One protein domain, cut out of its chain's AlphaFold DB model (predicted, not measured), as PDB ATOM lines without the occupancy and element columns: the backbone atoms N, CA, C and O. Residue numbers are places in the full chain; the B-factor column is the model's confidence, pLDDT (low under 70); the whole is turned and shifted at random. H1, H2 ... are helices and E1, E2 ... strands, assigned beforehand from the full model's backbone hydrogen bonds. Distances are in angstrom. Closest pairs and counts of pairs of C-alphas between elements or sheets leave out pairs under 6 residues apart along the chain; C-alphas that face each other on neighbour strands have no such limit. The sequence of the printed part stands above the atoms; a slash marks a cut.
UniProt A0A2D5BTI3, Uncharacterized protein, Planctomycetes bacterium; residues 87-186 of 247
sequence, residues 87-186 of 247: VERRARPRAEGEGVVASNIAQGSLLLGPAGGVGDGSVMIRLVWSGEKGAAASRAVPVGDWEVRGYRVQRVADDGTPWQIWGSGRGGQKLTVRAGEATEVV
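This is residues 87 to 186 of the 247 residues of an uncharacterized protein of Planctomycetes bacterium (UniProt A0A2D5BTI3). Seven strands ring a small, loosely closed barrel, made by a twisted branched sheet with E2, E3, E5 and E7 and a small sheet of E4, E1 and E8. The hairpin of E5 and E6 extends the body at one end, to its turn at residues 157 to 161. The 100 printed residues are mostly strand, in the order E1 E2 E3 H1 E4 E5 E6 E7 E8; the pairs of the branched sheet are antiparallel, and the sheet E4, E1, E8 is mixed. The whole is compact, radius of gyration of the C-alphas 13.8 A, spans 44 by 30 by 20 A.

E1, residues 98 to 103, begins at C-alpha 98 (88.040, 58.220, 70.075). E2 is 107 to 114, 23.5 A long; E3, 125 to 130; H1, 134 to 137; E4, 139 to 142. E5, 144 to 156, is 34.3 A long and bends by 58 degrees at residue 147. E6 is 162 to 168, 20.0 A; E7, 174 to 177; E8, 182 to 185, ends at C-alpha 185 (74.813, 49.048, 70.355).

E2 has E3 on one side, N 110 to O 127 2.9 A, and E5 on the other, N 109 to O 152 2.8 A. E6 and E7 lie on the other side of E5 from E2: N 153 and O 165 are 2.8 A apart, N 146 and O 175 2.8 A. E1 is antiparallel to E4, N 101 to O 139 2.8 A, and parallel to E8, N 183 to O 100 2.8 A. Between the sheets, the closest C-alphas of E1 and E7, Gly 99 and Val 177, are 5.5 A apart; those of E3 and E4, Leu 127 and Arg 139, 6.6 A. H1 only grazes both sheets; it is too short for an O i to N i+4 pair.

The C-alphas of Glu 96 and Asp 159, the farthest apart, are 45.2 A apart. The printed part has no cut and no long link. Residues 87, 89 to 91 and 118 to 121 have pLDDT under 70.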
ATOM      1  N   VAL A  87      84.196  55.798  84.112       62.72
ATOM      2  CA  VAL A  87      82.756  56.032  83.958       62.72
ATOM      3  C   VAL A  87      82.533  57.245  83.068       62.72
ATOM      4  O   VAL A  87      82.715  58.388  83.482       62.72
ATOM      5  N   GLU A  88      82.055  57.002  81.857       70.06
ATOM      6  CA  GLU A  88      81.645  58.057  80.935       70.06
ATOM      7  C   GLU A  88      80.166  58.379  81.191       70.06
ATOM      8  O   GLU A  88      79.250  57.793  80.607       70.06
ATOM      9  N   ARG A  89      79.928  59.289  82.149       60.38
ATOM     10  CA  ARG A  89      78.575  59.717  82.562       60.38
ATOM     11  C   ARG A  89      77.980  60.806  81.675       60.38
ATOM     12  O   ARG A  89      76.764  60.925  81.603       60.38
ATOM     13  N   ARG A  90      78.820  61.639  81.059       65.81
ATOM     14  CA  ARG A  90      78.383  62.802  80.280       65.81
ATOM     15  C   ARG A  90      78.766  62.621  78.822       65.81
ATOM     16  O   ARG A  90      79.875  62.185  78.524       65.81
ATOM     17  N   ALA A  91      77.863  63.008  77.927       69.19
ATOM     18  CA  ALA A  91      78.252  63.278  76.556       69.19
ATOM     19  C   ALA A  91      79.313  64.383  76.579       69.19
ATOM     20  O   ALA A  91      79.107  65.449  77.165       69.19
ATOM     21  N   ARG A  92      80.463  64.104  75.980       80.00
ATOM     22  CA  ARG A  92      81.538  65.071  75.789       80.00
ATOM     23  C   ARG A  92      81.948  65.059  74.323       80.00
ATOM     24  O   ARG A  92      81.737  64.043  73.654       80.00
ATOM     25  N   PRO A  93      82.538  66.154  73.827       75.31
ATOM     26  CA  PRO A  93      83.208  66.124  72.541       75.31
ATOM     27  C   PRO A  93      84.208  64.962  72.507       75.31
ATOM     28  O   PRO A  93      84.921  64.716  73.486       75.31
ATOM     29  N   ARG A  94      84.223  64.230  71.392       81.50
ATOM     30  CA  ARG A  94      85.222  63.184  71.147       81.50
ATOM     31  C   ARG A  94      86.618  63.809  71.115       81.50
ATOM     32  O   ARG A  94      86.786  64.875  70.521       81.50
ATOM     33  N   ALA A  95      87.592  63.152  71.734       83.88
ATOM     34  CA  ALA A  95      88.999  63.485  71.548       83.88
ATOM     35  C   ALA A  95      89.561  62.784  70.298       83.88
ATOM     36  O   ALA A  95      88.917  61.915  69.702       83.88
ATOM     37  N   GLU A  96      90.770  63.166  69.893       87.06
ATOM     38  CA  GLU A  96      91.531  62.413  68.896       87.06
ATOM     39  C   GLU A  96      91.762  60.974  69.388       87.06
ATOM     40  O   GLU A  96      92.021  60.746  70.569       87.06
ATOM     41  N   GLY A  97      91.607  59.985  68.501       90.06
ATOM     42  CA  GLY A  97      91.695  58.567  68.874       90.06
ATOM     43  C   GLY A  97      90.448  58.000  69.569       90.06
ATOM     44  O   GLY A  97      90.501  56.895  70.109       90.06
ATOM     45  N   GLU A  98      89.317  58.708  69.540       93.31
ATOM     46  CA  GLU A  98      88.040  58.220  70.075       93.31
ATOM     47  C   GLU A  98      86.953  58.136  68.997       93.31
ATOM     48  O   GLU A  98      86.867  58.959  68.077       93.31
ATOM     49  N   GLY A  99      86.091  57.131  69.132       94.81
ATOM     50  CA  GLY A  99      84.793  57.069  68.465       94.81
ATOM     51  C   GLY A  99      83.672  57.448  69.429       94.81
ATOM     52  O   GLY A  99      83.910  57.781  70.594       94.81
ATOM     53  N   VAL A 100      82.427  57.388  68.958       94.81
ATOM     54  CA  VAL A 100      81.251  57.555  69.820       94.81
ATOM     55  C   VAL A 100      80.380  56.310  69.796       94.81
ATOM     56  O   VAL A 100      80.089  55.763  68.741       94.81
ATOM     57  N   VAL A 101      79.937  55.875  70.969       95.94
ATOM     58  CA  VAL A 101      79.013  54.757  71.144       95.94
ATOM     59  C   VAL A 101      77.646  55.290  71.552       95.94
ATOM     60  O   VAL A 101      77.529  56.064  72.505       95.94
ATOM     61  N   ALA A 102      76.610  54.868  70.836       95.00
ATOM     62  CA  ALA A 102      75.208  55.079  71.187       95.00
ATOM     63  C   ALA A 102      74.542  53.737  71.516       95.00
ATOM     64  O   ALA A 102      75.033  52.676  71.132       95.00
ATOM     65  N   SER A 103      73.424  53.774  72.237       94.94
ATOM     66  CA  SER A 103      72.640  52.579  72.540       94.94
ATOM     67  C   SER A 103      71.147  52.879  72.572       94.94
ATOM     68  O   SER A 103      70.739  54.005  72.852       94.94
ATOM     69  N   ASN A 104      70.327  51.850  72.357       95.19
ATOM     70  CA  ASN A 104      68.877  51.911  72.547       95.19
ATOM     71  C   ASN A 104      68.445  51.903  74.034       95.19
ATOM     72  O   ASN A 104      67.251  51.821  74.341       95.19
ATOM     73  N   ILE A 105      69.390  51.961  74.980       92.81
ATOM     74  CA  ILE A 105      69.112  52.141  76.408       92.81
ATOM     75  C   ILE A 105      68.784  53.612  76.677       92.81
ATOM     76  O   ILE A 105      69.670  54.459  76.688       92.81
ATOM     77  N   ALA A 106      67.515  53.905  76.966       92.62
ATOM     78  CA  ALA A 106      67.108  55.251  77.369       92.62
ATOM     79  C   ALA A 106      67.678  55.630  78.748       92.62
ATOM     80  O   ALA A 106      68.251  56.701  78.916       92.62
ATOM     81  N   GLN A 107      67.549  54.737  79.732       91.81
ATOM     82  CA  GLN A 107      68.066  54.928  81.084       91.81
ATOM     83  C   GLN A 107      68.731  53.639  81.565       91.81
ATOM     84  O   GLN A 107      68.132  52.561  81.504       91.81
ATOM     85  N   GLY A 108      69.971  53.732  82.039       89.06
ATOM     86  CA  GLY A 108      70.736  52.566  82.459       89.06
ATOM     87  C   GLY A 108      72.224  52.657  82.150       89.06
ATOM     88  O   GLY A 108      72.817  53.731  82.208       89.06
ATOM     89  N   SER A 109      72.859  51.518  81.877       88.50
ATOM     90  CA  SER A 109      74.293  51.468  81.588       88.50
ATOM     91  C   SER A 109      74.712  50.257  80.761       88.50
ATOM     92  O   SER A 109      74.113  49.192  80.894       88.50
ATOM     93  N   LEU A 110      75.814  50.396  80.027       90.62
ATOM     94  CA  LEU A 110      76.572  49.327  79.377       90.62
ATOM     95  C   LEU A 110      77.949  49.224  80.026       90.62
ATOM     96  O   LEU A 110      78.575  50.240  80.326       90.62
ATOM     97  N   LEU A 111      78.424  47.998  80.214       87.88
ATOM     98  CA  LEU A 111      79.802  47.708  80.583       87.88
ATOM     99  C   LEU A 111      80.504  47.087  79.378       87.88
ATOM    100  O   LEU A 111      80.132  45.996  78.941       87.88
ATOM    101  N   LEU A 112      81.517  47.780  78.872       89.06
ATOM    102  CA  LEU A 112      82.376  47.323  77.791       89.06
ATOM    103  C   LEU A 112      83.702  46.826  78.362       89.06
ATOM    104  O   LEU A 112      84.265  47.439  79.270       89.06
ATOM    105  N   GLY A 113      84.197  45.725  77.810       88.75
ATOM    106  CA  GLY A 113      85.569  45.261  78.009       88.75
ATOM    107  C   GLY A 113      86.213  44.883  76.680       88.75
ATOM    108  O   GLY A 113      85.489  44.760  75.691       88.75
ATOM    109  N   PRO A 114      87.535  44.663  76.627       89.19
ATOM    110  CA  PRO A 114      88.199  44.260  75.393       89.19
ATOM    111  C   PRO A 114      87.611  42.952  74.842       89.19
ATOM    112  O   PRO A 114      87.294  42.022  75.598       89.19
ATOM    113  N   ALA A 115      87.458  42.861  73.518       89.31
ATOM    114  CA  ALA A 115      86.858  41.693  72.865       89.31
ATOM    115  C   ALA A 115      87.707  40.411  72.996       89.31
ATOM    116  O   ALA A 115      87.166  39.307  72.932       89.31
ATOM    117  N   GLY A 116      89.021  40.552  73.214       83.19
ATOM    118  CA  GLY A 116      89.959  39.445  73.445       83.19
ATOM    119  C   GLY A 116      89.847  38.787  74.826       83.19
ATOM    120  O   GLY A 116      90.507  37.784  75.079       83.19
ATOM    121  N   GLY A 117      89.001  39.323  75.706       76.62
ATOM    122  CA  GLY A 117      88.916  38.912  77.104       76.62
ATOM    123  C   GLY A 117      89.378  40.021  78.040       76.62
ATOM    124  O   GLY A 117      89.881  41.054  77.607       76.62
ATOM    125  N   VAL A 118      89.158  39.806  79.332       67.50
ATOM    126  CA  VAL A 118      89.629  40.698  80.393       67.50
ATOM    127  C   VAL A 118      90.774  39.967  81.088       67.50
ATOM    128  O   VAL A 118      90.550  38.923  81.699       67.50
ATOM    129  N   GLY A 119      91.990  40.469  80.913       66.62
ATOM    130  CA  GLY A 119      93.186  40.048  81.647       66.62
ATOM    131  C   GLY A 119      93.735  41.188  82.501       66.62
ATOM    132  O   GLY A 119      93.183  42.290  82.477       66.62
ATOM    133  N   ASP A 120      94.827  40.929  83.211       60.72
ATOM    134  CA  ASP A 120      95.473  41.908  84.087       60.72
ATOM    135  C   ASP A 120      95.773  43.214  83.328       60.72
ATOM    136  O   ASP A 120      96.336  43.204  82.228       60.72
ATOM    137  N   GLY A 121      95.336  44.346  83.887       66.12
ATOM    138  CA  GLY A 121      95.488  45.672  83.268       66.12
ATOM    139  C   GLY A 121      94.502  45.994  82.134       66.12
ATOM    140  O   GLY A 121      94.635  47.027  81.475       66.12
ATOM    141  N   SER A 122      93.496  45.149  81.888       71.94
ATOM    142  CA  SER A 122      92.450  45.450  80.904       71.94
ATOM    143  C   SER A 122      91.576  46.615  81.357       71.94
ATOM    144  O   SER A 122      90.949  46.577  82.416       71.94
ATOM    145  N   VAL A 123      91.449  47.631  80.503       78.00
ATOM    146  CA  VAL A 123      90.565  48.767  80.773       78.00
ATOM    147  C   VAL A 123      89.117  48.370  80.501       78.00
ATOM    148  O   VAL A 123      88.743  48.027  79.381       78.00
ATOM    149  N   MET A 124      88.285  48.469  81.533       78.94
ATOM    150  CA  MET A 124      86.834  48.357  81.428       78.94
ATOM    151  C   MET A 124      86.215  49.753  81.358       78.94
ATOM    152  O   MET A 124      86.600  50.650  82.112       78.94
ATOM    153  N   ILE A 125      85.228  49.939  80.481       82.38
ATOM    154  CA  ILE A 125      84.554  51.229  80.301       82.38
ATOM    155  C   ILE A 125      83.074  51.077  80.605       82.38
ATOM    156  O   ILE A 125      82.393  50.196  80.072       82.38
ATOM    157  N   ARG A 126      82.557  51.976  81.443       84.75
ATOM    158  CA  ARG A 126      81.133  52.052  81.756       84.75
ATOM    159  C   ARG A 126      80.506  53.253  81.073       84.75
ATOM    160  O   ARG A 126      80.877  54.395  81.332       84.75
ATOM    161  N   LEU A 127      79.489  52.976  80.272       87.50
ATOM    162  CA  LEU A 127      78.668  53.973  79.600       87.50
ATOM    163  C   LEU A 127      77.342  54.081  80.353       87.50
ATOM    164  O   LEU A 127      76.718  53.056  80.622       87.50
ATOM    165  N   VAL A 128      76.923  55.289  80.732       86.06
ATOM    166  CA  VAL A 128      75.707  55.509  81.541       86.06
ATOM    167  C   VAL A 128      74.764  56.468  80.832       86.06
ATOM    168  O   VAL A 128      75.214  57.511  80.367       86.06
ATOM    169  N   TRP A 129      73.472  56.146  80.810       89.88
ATOM    170  CA  TRP A 129      72.393  56.966  80.252       89.88
ATOM    171  C   TRP A 129      71.343  57.293  81.309       89.88
ATOM    172  O   TRP A 129      70.981  56.436  82.121       89.88
ATOM    173  N   SER A 130      70.832  58.522  81.263       89.50
ATOM    174  CA  SER A 130      69.868  59.081  82.220       89.50
ATOM    175  C   SER A 130      68.609  59.628  81.533       89.50
ATOM    176  O   SER A 130      67.933  60.492  82.085       89.50
ATOM    177  N   GLY A 131      68.292  59.147  80.327       89.88
ATOM    178  CA  GLY A 131      67.157  59.609  79.520       89.88
ATOM    179  C   GLY A 131      67.515  60.657  78.464       89.88
ATOM    180  O   GLY A 131      66.612  61.261  77.881       89.88
ATOM    181  N   GLU A 132      68.806  60.898  78.209       91.00
ATOM    182  CA  GLU A 132      69.237  61.849  77.183       91.00
ATOM    183  C   GLU A 132      68.865  61.368  75.763       91.00
ATOM    184  O   GLU A 132      68.716  60.172  75.515       91.00
ATOM    185  N   LYS A 133      68.728  62.299  74.805       89.94
ATOM    186  CA  LYS A 133      68.382  62.011  73.398       89.94
ATOM    187  C   LYS A 133      69.387  62.640  72.425       89.94
ATOM    188  O   LYS A 133      70.084  63.594  72.769       89.94
ATOM    189  N   GLY A 134      69.426  62.131  71.191       89.31
ATOM    190  CA  GLY A 134      70.276  62.662  70.119       89.31
ATOM    191  C   GLY A 134      71.765  62.585  70.464       89.31
ATOM    192  O   GLY A 134      72.212  61.608  71.056       89.31
ATOM    193  N   ALA A 135      72.530  63.635  70.149       87.38
ATOM    194  CA  ALA A 135      73.967  63.690  70.440       87.38
ATOM    195  C   ALA A 135      74.296  63.549  71.942       87.38
ATOM    196  O   ALA A 135      75.345  63.018  72.303       87.38
ATOM    197  N   ALA A 136      73.384  63.960  72.830       87.56
ATOM    198  CA  ALA A 136      73.553  63.798  74.274       87.56
ATOM    199  C   ALA A 136      73.407  62.333  74.738       87.56
ATOM    200  O   ALA A 136      73.808  62.006  75.854       87.56
ATOM    201  N   ALA A 137      72.882  61.440  73.892       90.38
ATOM    202  CA  ALA A 137      72.812  59.998  74.133       90.38
ATOM    203  C   ALA A 137      74.060  59.240  73.638       90.38
ATOM    204  O   ALA A 137      74.110  58.015  73.721       90.38
ATOM    205  N   SER A 138      75.083  59.934  73.137       92.81
ATOM    206  CA  SER A 138      76.342  59.316  72.710       92.81
ATOM    207  C   SER A 138      77.410  59.407  73.801       92.81
ATOM    208  O   SER A 138      77.420  60.337  74.614       92.81
ATOM    209  N   ARG A 139      78.320  58.434  73.842       93.81
ATOM    210  CA  ARG A 139      79.451  58.394  74.777       93.81
ATOM    211  C   ARG A 139      80.748  58.219  74.006       93.81
ATOM    212  O   ARG A 139      80.818  57.367  73.129       93.81
ATOM    213  N   ALA A 140      81.755  59.027  74.311       93.56
ATOM    214  CA  ALA A 140      83.064  58.890  73.690       93.56
ATOM    215  C   ALA A 140      83.776  57.652  74.251       93.56
ATOM    216  O   ALA A 140      83.797  57.445  75.466       93.56
ATOM    217  N   VAL A 141      84.330  56.828  73.365       93.81
ATOM    218  CA  VAL A 141      85.011  55.573  73.711       93.81
ATOM    219  C   VAL A 141      86.322  55.499  72.921       93.81
ATOM    220  O   VAL A 141      86.316  55.839  71.734       93.81
ATOM    221  N   PRO A 142      87.443  55.072  73.534       94.19
ATOM    222  CA  PRO A 142      88.687  54.841  72.812       94.19
ATOM    223  C   PRO A 142      88.501  53.857  71.659       94.19
ATOM    224  O   PRO A 142      87.702  52.916  71.744       94.19
ATOM    225  N   VAL A 143      89.267  54.064  70.591       95.62
ATOM    226  CA  VAL A 143      89.307  53.110  69.482       95.62
ATOM    227  C   VAL A 143      89.725  51.720  69.944       95.62
ATOM    228  O   VAL A 143      90.570  51.570  70.825       95.62
ATOM    229  N   GLY A 144      89.132  50.697  69.334       96.06
ATOM    230  CA  GLY A 144      89.452  49.304  69.622       96.06
ATOM    231  C   GLY A 144      88.266  48.363  69.465       96.06
ATOM    232  O   GLY A 144      87.146  48.781  69.162       96.06
ATOM    233  N   ASP A 145      88.535  47.082  69.693       96.44
ATOM    234  CA  ASP A 145      87.527  46.028  69.688       96.44
ATOM    235  C   ASP A 145      87.033  45.745  71.105       96.44
ATOM    236  O   ASP A 145      87.787  45.354  72.004       96.44
ATOM    237  N   TRP A 146      85.729  45.894  71.283       95.38
ATOM    238  CA  TRP A 146      85.040  45.801  72.558       95.38
ATOM    239  C   TRP A 146      83.980  44.700  72.534       95.38
ATOM    240  O   TRP A 146      83.469  44.299  71.489       95.38
ATOM    241  N   GLU A 147      83.617  44.223  73.716       93.19
ATOM    242  CA  GLU A 147      82.513  43.304  73.956       93.19
ATOM    243  C   GLU A 147      81.661  43.827  75.113       93.19
ATOM    244  O   GLU A 147      82.181  44.245  76.155       93.19
ATOM    245  N   VAL A 148      80.340  43.771  74.950       92.12
ATOM    246  CA  VAL A 148      79.392  44.025  76.033       92.12
ATOM    247  C   VAL A 148      79.524  42.913  77.074       92.12
ATOM    248  O   VAL A 148      79.186  41.758  76.830       92.12
ATOM    249  N   ARG A 149      80.007  43.255  78.268       85.81
ATOM    250  CA  ARG A 149      80.154  42.322  79.402       85.81
ATOM    251  C   ARG A 149      78.945  42.326  80.326       85.81
ATOM    252  O   ARG A 149      78.663  41.345  81.018       85.81
ATOM    253  N   GLY A 150      78.211  43.430  80.332       87.44
ATOM    254  CA  GLY A 150      76.995  43.562  81.107       87.44
ATOM    255  C   GLY A 150      76.203  44.794  80.722       87.44
ATOM    256  O   GLY A 150      76.727  45.733  80.124       87.44
ATOM    257  N   TYR A 151      74.937  44.793  81.103       89.06
ATOM    258  CA  TYR A 151      74.070  45.944  80.938       89.06
ATOM    259  C   TYR A 151      73.056  46.047  82.071       89.06
ATOM    260  O   TYR A 151      72.708  45.064  82.730       89.06
ATOM    261  N   ARG A 152      72.568  47.268  82.270       88.56
ATOM    262  CA  ARG A 152      71.456  47.611  83.149       88.56
ATOM    263  C   ARG A 152      70.483  48.456  82.346       88.56
ATOM    264  O   ARG A 152      70.892  49.467  81.791       88.56
ATOM    265  N   VAL A 153      69.216  48.076  82.327       91.00
ATOM    266  CA  VAL A 153      68.116  48.881  81.789       91.00
ATOM    267  C   VAL A 153      67.229  49.266  82.959       91.00
ATOM    268  O   VAL A 153      66.868  48.402  83.754       91.00
ATOM    269  N   GLN A 154      66.887  50.543  83.076       89.94
ATOM    270  CA  GLN A 154      65.962  51.052  84.084       89.94
ATOM    271  C   GLN A 154      64.678  51.514  83.402       89.94
ATOM    272  O   GLN A 154      64.714  52.140  82.343       89.94
ATOM    273  N   ARG A 155      63.541  51.174  84.004       90.81
ATOM    274  CA  ARG A 155      62.211  51.585  83.556       90.81
ATOM    275  C   ARG A 155      61.348  51.920  84.762       90.81
ATOM    276  O   ARG A 155      61.569  51.410  85.858       90.81
ATOM    277  N   VAL A 156      60.343  52.750  84.539       89.38
ATOM    278  CA  VAL A 156      59.268  53.009  85.496       89.38
ATOM    279  C   VAL A 156      57.995  52.475  84.850       89.38
ATOM    280  O   VAL A 156      57.746  52.765  83.683       89.38
ATOM    281  N   ALA A 157      57.269  51.611  85.557       89.81
ATOM    282  CA  ALA A 157      55.973  51.121  85.101       89.81
ATOM    283  C   ALA A 157      54.904  52.215  85.236       89.81
ATOM    284  O   ALA A 157      55.120  53.214  85.920       89.81
ATOM    285  N   ASP A 158      53.740  52.010  84.621       93.00
ATOM    286  CA  ASP A 158      52.646  52.993  84.623       93.00
ATOM    287  C   ASP A 158      52.141  53.323  86.040       93.00
ATOM    288  O   ASP A 158      51.686  54.431  86.303       93.00
ATOM    289  N   ASP A 159      52.289  52.386  86.985       91.88
ATOM    290  CA  ASP A 159      51.971  52.560  88.409       91.88
ATOM    291  C   ASP A 159      53.075  53.288  89.207       91.88
ATOM    292  O   ASP A 159      53.043  53.322  90.437       91.88
ATOM    293  N   GLY A 160      54.098  53.817  88.530       93.31
ATOM    294  CA  GLY A 160      55.266  54.441  89.148       93.31
ATOM    295  C   GLY A 160      56.273  53.447  89.737       93.31
ATOM    296  O   GLY A 160      57.306  53.864  90.264       93.31
ATOM    297  N   THR A 161      56.030  52.132  89.658       88.19
ATOM    298  CA  THR A 161      56.950  51.136  90.213       88.19
ATOM    299  C   THR A 161      58.255  51.109  89.402       88.19
ATOM    300  O   THR A 161      58.219  50.845  88.196       88.19
ATOM    301  N   PRO A 162      59.432  51.289  90.033       82.00
ATOM    302  CA  PRO A 162      60.704  51.169  89.338       82.00
ATOM    303  C   PRO A 162      61.056  49.700  89.075       82.00
ATOM    304  O   PRO A 162      61.015  48.848  89.974       82.00
ATOM    305  N   TRP A 163      61.471  49.437  87.841       86.88
ATOM    306  CA  TRP A 163      61.955  48.157  87.347       86.88
ATOM    307  C   TRP A 163      63.362  48.293  86.788       86.88
ATOM    308  O   TRP A 163      63.729  49.308  86.193       86.88
ATOM    309  N   GLN A 164      64.152  47.238  86.948       85.88
ATOM    310  CA  GLN A 164      65.462  47.150  86.332       85.88
ATOM    311  C   GLN A 164      65.698  45.759  85.750       85.88
ATOM    312  O   GLN A 164      65.331  44.748  86.349       85.88
ATOM    313  N   ILE A 165      66.355  45.712  84.596       87.12
ATOM    314  CA  ILE A 165      66.807  44.481  83.946       87.12
ATOM    315  C   ILE A 165      68.324  44.507  83.897       87.12
ATOM    316  O   ILE A 165      68.920  45.491  83.466       87.12
ATOM    317  N   TRP A 166      68.938  43.435  84.379       86.06
ATOM    318  CA  TRP A 166      70.381  43.321  84.517       86.06
ATOM    319  C   TRP A 166      70.839  42.097  83.740       86.06
ATOM    320  O   TRP A 166      70.523  40.975  84.136       86.06
ATOM    321  N   GLY A 167      71.575  42.310  82.653       83.81
ATOM    322  CA  GLY A 167      72.198  41.242  81.880       83.81
ATOM    323  C   GLY A 167      73.688  41.147  82.181       83.81
ATOM    324  O   GLY A 167      74.385  42.162  82.212       83.81
ATOM    325  N   SER A 168      74.193  39.939  82.405       81.31
ATOM    326  CA  SER A 168      75.629  39.661  82.528       81.31
ATOM    327  C   SER A 168      75.957  38.279  81.972       81.31
ATOM    328  O   SER A 168      75.156  37.352  82.068       81.31
ATOM    329  N   GLY A 169      77.130  38.125  81.368       72.75
ATOM    330  CA  GLY A 169      77.531  36.846  80.794       72.75
ATOM    331  C   GLY A 169      78.739  36.959  79.879       72.75
ATOM    332  O   GLY A 169      79.270  38.043  79.648       72.75
ATOM    333  N   ARG A 170      79.169  35.809  79.361       72.12
ATOM    334  CA  ARG A 170      80.173  35.722  78.297       72.12
ATOM    335  C   ARG A 170      79.467  35.737  76.942       72.12
ATOM    336  O   ARG A 170      78.401  35.139  76.824       72.12
ATOM    337  N   GLY A 171      80.078  36.349  75.929       75.00
ATOM    338  CA  GLY A 171      79.555  36.340  74.564       75.00
ATOM    339  C   GLY A 171      78.493  37.402  74.310       75.00
ATOM    340  O   GLY A 171      77.568  37.150  73.540       75.00
ATOM    341  N   GLY A 172      78.603  38.559  74.966       85.69
ATOM    342  CA  GLY A 172      77.772  39.705  74.610       85.69
ATOM    343  C   GLY A 172      78.138  40.253  73.231       85.69
ATOM    344  O   GLY A 172      79.083  39.792  72.581       85.69
ATOM    345  N   GLN A 173      77.383  41.248  72.772       93.31
ATOM    346  CA  GLN A 173      77.630  41.877  71.479       93.31
ATOM    347  C   GLN A 173      79.072  42.406  71.389       93.31
ATOM    348  O   GLN A 173      79.538  43.128  72.273       93.31
ATOM    349  N   LYS A 174      79.768  42.059  70.302       94.44
ATOM    350  CA  LYS A 174      81.073  42.631  69.952       94.44
ATOM    351  C   LYS A 174      80.881  43.879  69.099       94.44
ATOM    352  O   LYS A 174      79.981  43.915  68.260       94.44
ATOM    353  N   LEU A 175      81.729  44.877  69.298       95.75
ATOM    354  CA  LEU A 175      81.733  46.109  68.519       95.75
ATOM    355  C   LEU A 175      83.160  46.604  68.293       95.75
ATOM    356  O   LEU A 175      84.011  46.473  69.167       95.75
ATOM    357  N   THR A 176      83.395  47.220  67.140       97.56
ATOM    358  CA  THR A 176      84.646  47.917  66.829       97.56
ATOM    359  C   THR A 176      84.374  49.412  66.869       97.56
ATOM    360  O   THR A 176      83.550  49.913  66.105       97.56
ATOM    361  N   VAL A 177      85.061  50.122  67.759       97.19
ATOM    362  CA  VAL A 177      85.011  51.583  67.848       97.19
ATOM    363  C   VAL A 177      86.145  52.142  66.999       97.19
ATOM    364  O   VAL A 177      87.314  51.834  67.239       97.19
ATOM    365  N   ARG A 178      85.810  52.968  66.004       96.81
ATOM    366  CA  ARG A 178      86.783  53.632  65.124       96.81
ATOM    367  C   ARG A 178      86.825  55.132  65.377       96.81
ATOM    368  O   ARG A 178      85.837  55.729  65.804       96.81
ATOM    369  N   ALA A 179      87.983  55.734  65.114       95.12
ATOM    370  CA  ALA A 179      88.205  57.150  65.369       95.12
ATOM    371  C   ALA A 179      87.241  57.982  64.523       95.12
ATOM    372  O   ALA A 179      87.159  57.815  63.309       95.12
ATOM    373  N   GLY A 180      86.501  58.877  65.170       91.94
ATOM    374  CA  GLY A 180      85.568  59.765  64.487       91.94
ATOM    375  C   GLY A 180      84.290  59.108  63.944       91.94
ATOM    376  O   GLY A 180      83.458  59.820  63.378       91.94
ATOM    377  N   GLU A 181      84.088  57.807  64.148       95.38
ATOM    378  CA  GLU A 181      82.867  57.104  63.747       95.38
ATOM    379  C   GLU A 181      81.867  57.005  64.903       95.38
ATOM    380  O   GLU A 181      82.230  57.050  66.084       95.38
ATOM    381  N   ALA A 182      80.591  56.865  64.544       94.31
ATOM    382  CA  ALA A 182      79.530  56.508  65.472       94.31
ATOM    383  C   ALA A 182      79.224  55.012  65.364       94.31
ATOM    384  O   ALA A 182      78.975  54.498  64.275       94.31
ATOM    385  N   THR A 183      79.212  54.328  66.502       96.25
ATOM    386  CA  THR A 183      78.891  52.906  66.624       96.25
ATOM    387  C   THR A 183      77.637  52.751  67.474       96.25
ATOM    388  O   THR A 183      77.564  53.262  68.592       96.25
ATOM    389  N   GLU A 184      76.638  52.035  66.967       95.38
ATOM    390  CA  GLU A 184      75.406  51.767  67.707       95.38
ATOM    391  C   GLU A 184      75.425  50.368  68.339       95.38
ATOM    392  O   GLU A 184      75.753  49.374  67.691       95.38
ATOM    393  N   VAL A 185      75.040  50.293  69.615       95.00
ATOM    394  CA  VAL A 185      74.813  49.048  70.355       95.00
ATOM    395  C   VAL A 185      73.319  48.882  70.601       95.00
ATOM    396  O   VAL A 185      72.732  49.534  71.473       95.00
ATOM    397  N   VAL A 186      72.703  47.981  69.841       94.50
ATOM    398  CA  VAL A 186      71.277  47.666  69.942       94.50
ATOM    399  C   VAL A 186      71.105  46.422  70.803       94.50
ATOM    400  O   VAL A 186      71.350  45.312  70.344       94.50
TER     401      VAL A 186